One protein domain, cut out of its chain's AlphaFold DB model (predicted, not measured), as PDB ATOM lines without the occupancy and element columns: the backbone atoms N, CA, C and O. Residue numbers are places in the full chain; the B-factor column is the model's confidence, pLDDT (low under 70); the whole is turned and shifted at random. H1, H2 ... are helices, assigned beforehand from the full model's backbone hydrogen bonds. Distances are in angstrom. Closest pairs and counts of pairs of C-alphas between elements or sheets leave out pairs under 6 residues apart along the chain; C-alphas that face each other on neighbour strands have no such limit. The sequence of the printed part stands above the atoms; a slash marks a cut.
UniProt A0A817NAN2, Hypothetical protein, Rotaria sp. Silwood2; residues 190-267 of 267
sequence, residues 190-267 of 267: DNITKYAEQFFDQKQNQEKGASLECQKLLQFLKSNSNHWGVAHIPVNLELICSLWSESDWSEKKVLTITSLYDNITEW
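This is residues 190 to 267 of the 267 residues of the protein "Hypothetical protein" of Rotaria sp. Silwood2 (UniProt A0A817NAN2). A helix, H4, runs through the middle of a small all-helix domain, with the helical hairpin of H1 and H2 packed on one side of it and H5 on the opposite side. The short helix H3 makes a corner with H2 at one of its ends and a corner with H4 at the other, and a looping stretch from H4 leads round to H5. The printed part has 78 residues with five named helices, in the order H1, H2, H3, H4, H5, and no named strand. It is compact, with a radius of gyration of the C-alphas of 11.8 A, and spans 33 by 28 by 22 A.

H1, residues 190 to 203, and H2, residues 210 to 223, form a helical hairpin. They touch, the closest C-alphas being those of Phe 200 and Ala 210, 5.4 A apart, and run opposite ways at a shallow tilt of 34 degrees, only just short of steep. H3, residues 225 to 231, and H2 touch only at the corner, where the C-alphas of Leu 221 and Trp 228 come closest at 5.0 A. H4, residues 234 to 246, is the hub, touching four other helices. H3 and H4 touch only at the corner, about perpendicular at 83 degrees, with C-alphas 231 and 237 closest at 4.6 A. H1 and H4 touch, closest at the C-alphas of Ala 196 and Cys 241, 6.8 A apart, and run the same way at a steep tilt of 40 degrees. H2, with residues 213 to 217 alone, and H4, with residues 241 to 245 alone, only just touch, with 3 pairs of C-alphas within 8 A; the closest are those of Leu 217 and Trp 244, at 7.3 A. H5, residues 257 to 265, touches residues 236 to 240 alone of H4; the closest C-alphas are those of Leu 239 and Leu 260, 7.2 A apart, and the tilt is steep at 53 degrees. H5 is apart from H1 and from H2. In H1, H2, H3 and H5 every O i to N i+4 pair is within hydrogen-bond range; in H4 8 of 9 are.

H1 begins at C-alpha 190, at (281.860, 332.111, 139.797), and is 20.3 A long from first to last C-alpha. H2 is 20.0 A long, H3 9.9 A. H4 is 18.7 A long and begins at C-alpha 234, at (276.827, 320.800, 136.870). H5, 12.8 A long, ends at C-alpha 265, at (265.998, 307.445, 144.615).

The C-alphas of Gln 206 and Thr 258 are the two farthest apart, at 32.8 A. The printed part has no cut, and none of its links is long. Mean pLDDT of the printed part is 81.2; residues 204 to 210, 247 to 254 and 266 to 267 are under 70.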
ATOM      1  N   ASP A 190     282.808 331.073 140.196       93.56
ATOM      2  CA  ASP A 190     281.860 332.111 139.797       93.56
ATOM      3  C   ASP A 190     280.621 331.518 139.123       93.56
ATOM      4  O   ASP A 190     279.509 332.010 139.320       93.56
ATOM      5  N   ASN A 191     280.786 330.462 138.320       94.38
ATOM      6  CA  ASN A 191     279.654 329.785 137.692       94.38
ATOM      7  C   ASN A 191     278.772 329.082 138.724       94.38
ATOM      8  O   ASN A 191     277.557 329.166 138.590       94.38
ATOM      9  N   ILE A 192     279.353 328.451 139.751       94.75
ATOM     10  CA  ILE A 192     278.591 327.820 140.841       94.75
ATOM     11  C   ILE A 192     277.697 328.860 141.520       94.75
ATOM     12  O   ILE A 192     276.498 328.640 141.679       94.75
ATOM     13  N   THR A 193     278.275 330.013 141.870       93.81
ATOM     14  CA  THR A 193     277.548 331.111 142.522       93.81
ATOM     15  C   THR A 193     276.401 331.612 141.641       93.81
ATOM     16  O   THR A 193     275.253 331.615 142.077       93.81
ATOM     17  N   LYS A 194     276.684 331.925 140.369       94.75
ATOM     18  CA  LYS A 194     275.672 332.396 139.408       94.75
ATOM     19  C   LYS A 194     274.567 331.372 139.161       94.75
ATOM     20  O   LYS A 194     273.406 331.748 139.037       94.75
ATOM     21  N   TYR A 195     274.920 330.091 139.060       95.25
ATOM     22  CA  TYR A 195     273.949 329.023 138.852       95.25
ATOM     23  C   TYR A 195     272.998 328.915 140.045       95.25
ATOM     24  O   TYR A 195     271.787 328.886 139.848       95.25
ATOM     25  N   ALA A 196     273.535 328.896 141.269       93.38
ATOM     26  CA  ALA A 196     272.722 328.822 142.479       93.38
ATOM     27  C   ALA A 196     271.761 330.019 142.571       93.38
ATOM     28  O   ALA A 196     270.563 329.827 142.758       93.38
ATOM     29  N   GLU A 197     272.254 331.242 142.357       91.69
ATOM     30  CA  GLU A 197     271.420 332.452 142.325       91.69
ATOM     31  C   GLU A 197     270.277 332.328 141.307       91.69
ATOM     32  O   GLU A 197     269.108 332.446 141.672       91.69
ATOM     33  N   GLN A 198     270.595 331.979 140.055       91.81
ATOM     34  CA  GLN A 198     269.592 331.807 138.998       91.81
ATOM     35  C   GLN A 198     268.570 330.712 139.317       91.81
ATOM     36  O   GLN A 198     267.387 330.874 139.018       91.81
ATOM     37  N   PHE A 199     269.006 329.603 139.917       91.75
ATOM     38  CA  PHE A 199     268.132 328.496 140.292       91.75
ATOM     39  C   PHE A 199     267.075 328.935 141.315       91.75
ATOM     40  O   PHE A 199     265.878 328.716 141.109       91.75
ATOM     41  N   PHE A 200     267.498 329.586 142.403       88.62
ATOM     42  CA  PHE A 200     266.580 330.020 143.461       88.62
ATOM     43  C   PHE A 200     265.694 331.191 143.021       88.62
ATOM     44  O   PHE A 200     264.514 331.218 143.381       88.62
ATOM     45  N   ASP A 201     266.209 332.098 142.187       86.88
ATOM     46  CA  ASP A 201     265.420 333.189 141.608       86.88
ATOM     47  C   ASP A 201     264.270 332.660 140.735       86.88
ATOM     48  O   ASP A 201     263.150 333.177 140.792       86.88
ATOM     49  N   GLN A 202     264.521 331.602 139.954       84.25
ATOM     50  CA  GLN A 202     263.510 330.979 139.095       84.25
ATOM     51  C   GLN A 202     262.477 330.161 139.879       84.25
ATOM     52  O   GLN A 202     261.296 330.198 139.532       84.25
ATOM     53  N   LYS A 203     262.878 329.431 140.932       76.38
ATOM     54  CA  LYS A 203     261.943 328.581 141.696       76.38
ATOM     55  C   LYS A 203     260.944 329.383 142.546       76.38
ATOM     56  O   LYS A 203     259.870 328.863 142.832       76.38
ATOM     57  N   GLN A 204     261.270 330.614 142.959       66.50
ATOM     58  CA  GLN A 204     260.489 331.355 143.969       66.50
ATOM     59  C   GLN A 204     259.815 332.659 143.501       66.50
ATOM     60  O   GLN A 204     259.344 333.402 144.356       66.50
ATOM     61  N   ASN A 205     259.718 332.955 142.195       56.59
ATOM     62  CA  ASN A 205     258.980 334.127 141.670       56.59
ATOM     63  C   ASN A 205     259.136 335.405 142.540       56.59
ATOM     64  O   ASN A 205     258.156 336.019 142.957       56.59
ATOM     65  N   GLN A 206     260.384 335.806 142.808       52.88
ATOM     66  CA  GLN A 206     260.732 337.052 143.511       52.88
ATOM     67  C   GLN A 206     260.232 337.202 144.966       52.88
ATOM     68  O   GLN A 206     259.991 338.324 145.420       52.88
ATOM     69  N   GLU A 207     260.124 336.132 145.757       52.53
ATOM     70  CA  GLU A 207     260.021 336.296 147.214       52.53
ATOM     71  C   GLU A 207     261.389 336.541 147.876       52.53
ATOM     72  O   GLU A 207     262.410 335.947 147.529       52.53
ATOM     73  N   LYS A 208     261.408 337.415 148.895       52.34
ATOM     74  CA  LYS A 208     262.604 337.868 149.640       52.34
ATOM     75  C   LYS A 208     263.417 336.744 150.326       52.34
ATOM     76  O   LYS A 208     264.471 337.037 150.883       52.34
ATOM     77  N   GLY A 209     262.939 335.495 150.313       57.31
ATOM     78  CA  GLY A 209     263.581 334.324 150.929       57.31
ATOM     79  C   GLY A 209     264.592 333.587 150.039       57.31
ATOM     80  O   GLY A 209     265.517 332.976 150.573       57.31
ATOM     81  N   ALA A 210     264.487 333.707 148.709       64.12
ATOM     82  CA  ALA A 210     265.346 332.995 147.751       64.12
ATOM     83  C   ALA A 210     266.838 333.326 147.935       64.12
ATOM     84  O   ALA A 210     267.699 332.445 147.936       64.12
ATOM     85  N   SER A 211     267.134 334.603 148.196       74.50
ATOM     86  CA  SER A 211     268.500 335.067 148.442       74.50
ATOM     87  C   SER A 211     269.094 334.511 149.739       74.50
ATOM     88  O   SER A 211     270.312 334.347 149.800       74.50
ATOM     89  N   LEU A 212     268.287 334.235 150.771       82.81
ATOM     90  CA  LEU A 212     268.796 333.725 152.048       82.81
ATOM     91  C   LEU A 212     269.143 332.237 151.947       82.81
ATOM     92  O   LEU A 212     270.206 331.828 152.407       82.81
ATOM     93  N   GLU A 213     268.282 331.437 151.316       84.06
ATOM     94  CA  GLU A 213     268.538 330.005 151.116       84.06
ATOM     95  C   GLU A 213     269.719 329.758 150.176       84.06
ATOM     96  O   GLU A 213     270.594 328.949 150.485       84.06
ATOM     97  N   CYS A 214     269.829 330.539 149.097       89.12
ATOM     98  CA  CYS A 214     271.001 330.509 148.226       89.12
ATOM     99  C   CYS A 214     272.296 330.840 148.996       89.12
ATOM    100  O   CYS A 214     273.294 330.126 148.882       89.12
ATOM    101  N   GLN A 215     272.280 331.877 149.843       89.25
ATOM    102  CA  GLN A 215     273.440 332.235 150.669       89.25
ATOM    103  C   GLN A 215     273.827 331.122 151.647       89.25
ATOM    104  O   GLN A 215     275.015 330.811 151.765       89.25
ATOM    105  N   LYS A 216     272.849 330.494 152.314       89.50
ATOM    106  CA  LYS A 216     273.100 329.352 153.206       89.50
ATOM    107  C   LYS A 216     273.703 328.170 152.450       89.50
ATOM    108  O   LYS A 216     274.694 327.610 152.918       89.50
ATOM    109  N   LEU A 217     273.169 327.834 151.273       90.88
ATOM    110  CA  LEU A 217     273.710 326.767 150.432       90.88
ATOM    111  C   LEU A 217     275.161 327.059 150.037       90.88
ATOM    112  O   LEU A 217     276.037 326.213 150.200       90.88
ATOM    113  N   LEU A 218     275.442 328.263 149.537       92.12
ATOM    114  CA  LEU A 218     276.794 328.644 149.130       92.12
ATOM    115  C   LEU A 218     277.767 328.630 150.314       92.12
ATOM    116  O   LEU A 218     278.913 328.208 150.158       92.12
ATOM    117  N   GLN A 219     277.322 329.050 151.501       91.56
ATOM    118  CA  GLN A 219     278.117 328.955 152.723       91.56
ATOM    119  C   GLN A 219     278.390 327.496 153.104       91.56
ATOM    120  O   GLN A 219     279.526 327.162 153.443       91.56
ATOM    121  N   PHE A 220     277.384 326.625 153.007       89.31
ATOM    122  CA  PHE A 220     277.524 325.192 153.244       89.31
ATOM    123  C   PHE A 220     278.532 324.561 152.276       89.31
ATOM    124  O   PHE A 220     279.497 323.944 152.726       89.31
ATOM    125  N   LEU A 221     278.400 324.807 150.970       90.44
ATOM    126  CA  LEU A 221     279.327 324.288 149.961       90.44
ATOM    127  C   LEU A 221     280.766 324.762 150.202       90.44
ATOM    128  O   LEU A 221     281.702 323.976 150.085       90.44
ATOM    129  N   LYS A 222     280.956 326.034 150.579       90.75
ATOM    130  CA  LYS A 222     282.282 326.611 150.864       90.75
ATOM    131  C   LYS A 222     282.868 326.162 152.203       90.75
ATOM    132  O   LYS A 222     284.073 326.285 152.403       90.75
ATOM    133  N   SER A 223     282.049 325.635 153.116       89.19
ATOM    134  CA  SER A 223     282.513 325.164 154.427       89.19
ATOM    135  C   SER A 223     283.398 323.916 154.334       89.19
ATOM    136  O   SER A 223     284.181 323.643 155.245       89.19
ATOM    137  N   ASN A 224     283.302 323.163 153.231       85.31
ATOM    138  CA  ASN A 224     284.032 321.920 153.035       85.31
ATOM    139  C   ASN A 224     284.515 321.781 151.585       85.31
ATOM    140  O   ASN A 224     283.720 321.731 150.649       85.31
ATOM    141  N   SER A 225     285.829 321.622 151.404       86.06
ATOM    142  CA  SER A 225     286.447 321.458 150.077       86.06
ATOM    143  C   SER A 225     285.877 320.298 149.245       86.06
ATOM    144  O   SER A 225     285.843 320.399 148.023       86.06
ATOM    145  N   ASN A 226     285.376 319.230 149.876       85.19
ATOM    146  CA  ASN A 226     284.731 318.129 149.161       85.19
ATOM    147  C   ASN A 226     283.355 318.534 148.624       85.19
ATOM    148  O   ASN A 226     283.029 318.200 147.488       85.19
ATOM    149  N   HIS A 227     282.557 319.267 149.412       85.25
ATOM    150  CA  HIS A 227     281.260 319.779 148.956       85.25
ATOM    151  C   HIS A 227     281.461 320.741 147.786       85.25
ATOM    152  O   HIS A 227     280.804 320.604 146.754       85.25
ATOM    153  N   TRP A 228     282.433 321.646 147.920       88.19
ATOM    154  CA  TRP A 228     282.819 322.575 146.863       88.19
ATOM    155  C   TRP A 228     283.281 321.839 145.599       88.19
ATOM    156  O   TRP A 228     282.769 322.085 144.511       88.19
ATOM    157  N   GLY A 229     284.170 320.851 145.749       88.12
ATOM    158  CA  GLY A 229     284.677 320.022 144.655       88.12
ATOM    159  C   GLY A 229     283.575 319.313 143.860       88.12
ATOM    160  O   GLY A 229     283.633 319.249 142.632       88.12
ATOM    161  N   VAL A 230     282.547 318.807 144.547       88.81
ATOM    162  CA  VAL A 230     281.401 318.125 143.925       88.81
ATOM    163  C   VAL A 230     280.542 319.093 143.101       88.81
ATOM    164  O   VAL A 230     280.085 318.706 142.023       88.81
ATOM    165  N   ALA A 231     280.375 320.338 143.559       92.12
ATOM    166  CA  ALA A 231     279.572 321.377 142.903       92.12
ATOM    167  C   ALA A 231     280.152 321.873 141.563       92.12
ATOM    168  O   ALA A 231     279.421 322.416 140.737       92.12
ATOM    169  N   HIS A 232     281.439 321.637 141.291       93.25
ATOM    170  CA  HIS A 232     282.029 321.940 139.981       93.25
ATOM    171  C   HIS A 232     281.453 321.084 138.843       93.25
ATOM    172  O   HIS A 232     281.599 321.438 137.672       93.25
ATOM    173  N   ILE A 233     280.795 319.963 139.155       93.75
ATOM    174  CA  ILE A 233     280.083 319.149 138.168       93.75
ATOM    175  C   ILE A 233     278.623 319.634 138.109       93.75
ATOM    176  O   ILE A 233     277.901 319.447 139.089       93.75
ATOM    177  N   PRO A 234     278.151 320.189 136.975       95.25
ATOM    178  CA  PRO A 234     276.827 320.800 136.870       95.25
ATOM    179  C   PRO A 234     275.659 319.922 137.318       95.25
ATOM    180  O   PRO A 234     274.805 320.413 138.046       95.25
ATOM    181  N   VAL A 235     275.626 318.630 136.951       94.00
ATOM    182  CA  VAL A 235     274.536 317.746 137.409       94.00
ATOM    183  C   VAL A 235     274.512 317.620 138.930       94.00
ATOM    184  O   VAL A 235     273.449 317.636 139.529       94.00
ATOM    185  N   ASN A 236     275.673 317.567 139.583       93.12
ATOM    186  CA  ASN A 236     275.710 317.479 141.038       93.12
ATOM    187  C   ASN A 236     275.223 318.783 141.668       93.12
ATOM    188  O   ASN A 236     274.494 318.734 142.651       93.12
ATOM    189  N   LEU A 237     275.612 319.939 141.118       94.12
ATOM    190  CA  LEU A 237     275.143 321.228 141.621       94.12
ATOM    191  C   LEU A 237     273.629 321.383 141.460       94.12
ATOM    192  O   LEU A 237     272.978 321.859 142.384       94.12
ATOM    193  N   GLU A 238     273.072 320.968 140.322       93.31
ATOM    194  CA  GLU A 238     271.626 320.948 140.100       93.31
ATOM    195  C   GLU A 238     270.923 320.097 141.159       93.31
ATOM    196  O   GLU A 238     270.063 320.614 141.867       93.31
ATOM    197  N   LEU A 239     271.375 318.858 141.359       90.81
ATOM    198  CA  LEU A 239     270.831 317.963 142.378       90.81
ATOM    199  C   LEU A 239     270.936 318.546 143.792       90.81
ATOM    200  O   LEU A 239     269.979 318.482 144.560       90.81
ATOM    201  N   ILE A 240     272.077 319.148 144.139       90.38
ATOM    202  CA  ILE A 240     272.270 319.815 145.431       90.38
ATOM    203  C   ILE A 240     271.259 320.956 145.603       90.38
ATOM    204  O   ILE A 240     270.631 321.048 146.655       90.38
ATOM    205  N   CYS A 241     271.096 321.819 144.595       90.75
ATOM    206  CA  CYS A 241     270.158 322.940 144.657       90.75
ATOM    207  C   CYS A 241     268.708 322.449 144.782       90.75
ATOM    208  O   CYS A 241     267.953 322.969 145.604       90.75
ATOM    209  N   SER A 242     268.338 321.422 144.012       88.88
ATOM    210  CA  SER A 242     267.021 320.786 144.053       88.88
ATOM    211  C   SER A 242     266.720 320.224 145.446       88.88
ATOM    212  O   SER A 242     265.743 320.647 146.065       88.88
ATOM    213  N   LEU A 243     267.617 319.406 146.007       86.00
ATOM    214  CA  LEU A 243     267.467 318.838 147.354       86.00
ATOM    215  C   LEU A 243     267.432 319.910 148.455       86.00
ATOM    216  O   LEU A 243     266.618 319.821 149.375       86.00
ATOM    217  N   TRP A 244     268.278 320.941 148.357       86.62
ATOM    218  CA  TRP A 244     268.306 322.054 149.314       86.62
ATOM    219  C   TRP A 244     267.014 322.875 149.290       86.62
ATOM    220  O   TRP A 244     266.566 323.383 150.313       86.62
ATOM    221  N   SER A 245     266.390 323.014 148.119       82.38
ATOM    222  CA  SER A 245     265.143 323.770 147.983       82.38
ATOM    223  C   SER A 245     263.929 323.085 148.619       82.38
ATOM    224  O   SER A 245     262.910 323.736 148.839       82.38
ATOM    225  N   GLU A 246     264.024 321.786 148.900       76.75
ATOM    226  CA  GLU A 246     262.911 320.957 149.378       76.75
ATOM    227  C   GLU A 246     263.075 320.525 150.836       76.75
ATOM    228  O   GLU A 246     262.108 320.118 151.478       76.75
ATOM    229  N   SER A 247     264.282 320.607 151.393       69.69
ATOM    230  CA  SER A 247     264.572 320.267 152.787       69.69
ATOM    231  C   SER A 247     265.808 321.023 153.273       69.69
ATOM    232  O   SER A 247     266.720 321.286 152.494       69.69
ATOM    233  N   ASP A 248     265.884 321.335 154.569       66.12
ATOM    234  CA  ASP A 248     267.105 321.907 155.147       66.12
ATOM    235  C   ASP A 248     268.143 320.793 155.363       66.12
ATOM    236  O   ASP A 248     268.018 319.952 156.254       66.12
ATOM    237  N   TRP A 249     269.158 320.759 154.502       65.94
ATOM    238  CA  TRP A 249     270.238 319.768 154.543       65.94
ATOM    239  C   TRP A 249     271.430 320.203 155.401       65.94
ATOM    240  O   TRP A 249     272.430 319.479 155.464       65.94
ATOM    241  N   SER A 250     271.342 321.344 156.091       62.88
ATOM    242  CA  SER A 250     272.438 321.878 156.910       62.88
ATOM    243  C   SER A 250     272.908 320.927 158.022       62.88
ATOM    244  O   SER A 250     274.060 321.007 158.451       62.88
ATOM    245  N   GLU A 251     272.069 319.975 158.451       62.38
ATOM    246  CA  GLU A 251     272.426 318.966 159.456       62.38
ATOM    247  C   GLU A 251     273.293 317.811 158.910       62.38
ATOM    248  O   GLU A 251     273.980 317.129 159.684       62.38
ATOM    249  N   LYS A 252     273.338 317.582 157.586       65.06
ATOM    250  CA  LYS A 252     274.192 316.532 157.005       65.06
ATOM    251  C   LYS A 252     275.649 316.999 156.951       65.06
ATOM    252  O   LYS A 252     276.066 317.749 156.076       65.06
ATOM    253  N   LYS A 253     276.465 316.484 157.878       59.62
ATOM    254  CA  LYS A 253     277.895 316.837 158.019       59.62
ATOM    255  C   LYS A 253     278.763 316.552 156.786       59.62
ATOM    256  O   LYS A 253     279.817 317.169 156.638       59.62
ATOM    257  N   VAL A 254     278.382 315.603 155.929       64.81
ATOM    258  CA  VAL A 254     279.163 315.208 154.748       64.81
ATOM    259  C   VAL A 254     278.228 314.989 153.566       64.81
ATOM    260  O   VAL A 254     277.221 314.302 153.695       64.81
ATOM    261  N   LEU A 255     278.603 315.545 152.416       71.44
ATOM    262  CA  LEU A 255     277.911 315.399 151.150       71.44
ATOM    263  C   LEU A 255     278.849 314.632 150.219       71.44
ATOM    264  O   LEU A 255     279.940 315.102 149.889       71.44
ATOM    265  N   THR A 256     278.452 313.414 149.869       76.00
ATOM    266  CA  THR A 256     279.122 312.568 148.876       76.00
ATOM    267  C   THR A 256     278.215 312.391 147.667       76.00
ATOM    268  O   THR A 256     276.994 312.491 147.780       76.00
ATOM    269  N   ILE A 257     278.802 312.073 146.514       77.75
ATOM    270  CA  ILE A 257     278.034 311.779 145.299       77.75
ATOM    271  C   ILE A 257     277.029 310.647 145.562       77.75
ATOM    272  O   ILE A 257     275.856 310.798 145.252       77.75
ATOM    273  N   THR A 258     277.449 309.558 146.211       80.56
ATOM    274  CA  THR A 258     276.553 308.449 146.581       80.56
ATOM    275  C   THR A 258     275.386 308.930 147.439       80.56
ATOM    276  O   THR A 258     274.242 308.683 147.086       80.56
ATOM    277  N   SER A 259     275.656 309.725 148.482       76.81
ATOM    278  CA  SER A 259     274.587 310.259 149.330       76.81
ATOM    279  C   SER A 259     273.616 311.166 148.569       76.81
ATOM    280  O   SER A 259     272.435 311.173 148.897       76.81
ATOM    281  N   LEU A 260     274.075 311.910 147.553       77.06
ATOM    282  CA  LEU A 260     273.178 312.701 146.707       77.06
ATOM    283  C   LEU A 260     272.213 311.787 145.951       77.06
ATOM    284  O   LEU A 260     271.005 311.984 146.026       77.06
ATOM    285  N   TYR A 261     272.747 310.777 145.265       79.81
ATOM    286  CA  TYR A 261     271.945 309.875 144.442       79.81
ATOM    287  C   TYR A 261     270.990 309.004 145.265       79.81
ATOM    288  O   TYR A 261     269.832 308.887 144.874       79.81
ATOM    289  N   ASP A 262     271.419 308.479 146.418       80.12
ATOM    290  CA  ASP A 262     270.560 307.662 147.292       80.12
ATOM    291  C   ASP A 262     269.288 308.428 147.694       80.12
ATOM    292  O   ASP A 262     268.176 307.915 147.596       80.12
ATOM    293  N   ASN A 263     269.434 309.706 148.053       73.25
ATOM    294  CA  ASN A 263     268.311 310.526 148.516       73.25
ATOM    295  C   ASN A 263     267.343 310.929 147.394       73.25
ATOM    296  O   ASN A 263     266.192 311.232 147.681       73.25
ATOM    297  N   ILE A 264     267.787 310.930 146.136       73.06
ATOM    298  CA  ILE A 264     266.911 311.169 144.977       73.06
ATOM    299  C   ILE A 264     266.139 309.901 144.605       73.06
ATOM    300  O   ILE A 264     265.070 309.984 144.018       73.06
ATOM    301  N   THR A 265     266.677 308.718 144.905       71.25
ATOM    302  CA  THR A 265     265.998 307.445 144.615       71.25
ATOM    303  C   THR A 265     265.052 306.984 145.719       71.25
ATOM    304  O   THR A 265     264.174 306.171 145.453       71.25
ATOM    305  N   GLU A 266     265.236 307.476 146.946       60.97
ATOM    306  CA  GLU A 266     264.319 307.256 148.078       60.97
ATOM    307  C   GLU A 266     263.079 308.170 148.040       60.97
ATOM    308  O   GLU A 266     262.216 308.077 148.915       60.97
ATOM    309  N   TRP A 267     263.005 309.035 147.028       53.16
ATOM    310  CA  TRP A 267     261.855 309.871 146.694       53.16
ATOM    311  C   TRP A 267     260.707 309.086 146.051       53.16
ATOM    312  O   TRP A 267     260.971 308.237 145.168       53.16
TER     313      TRP A 267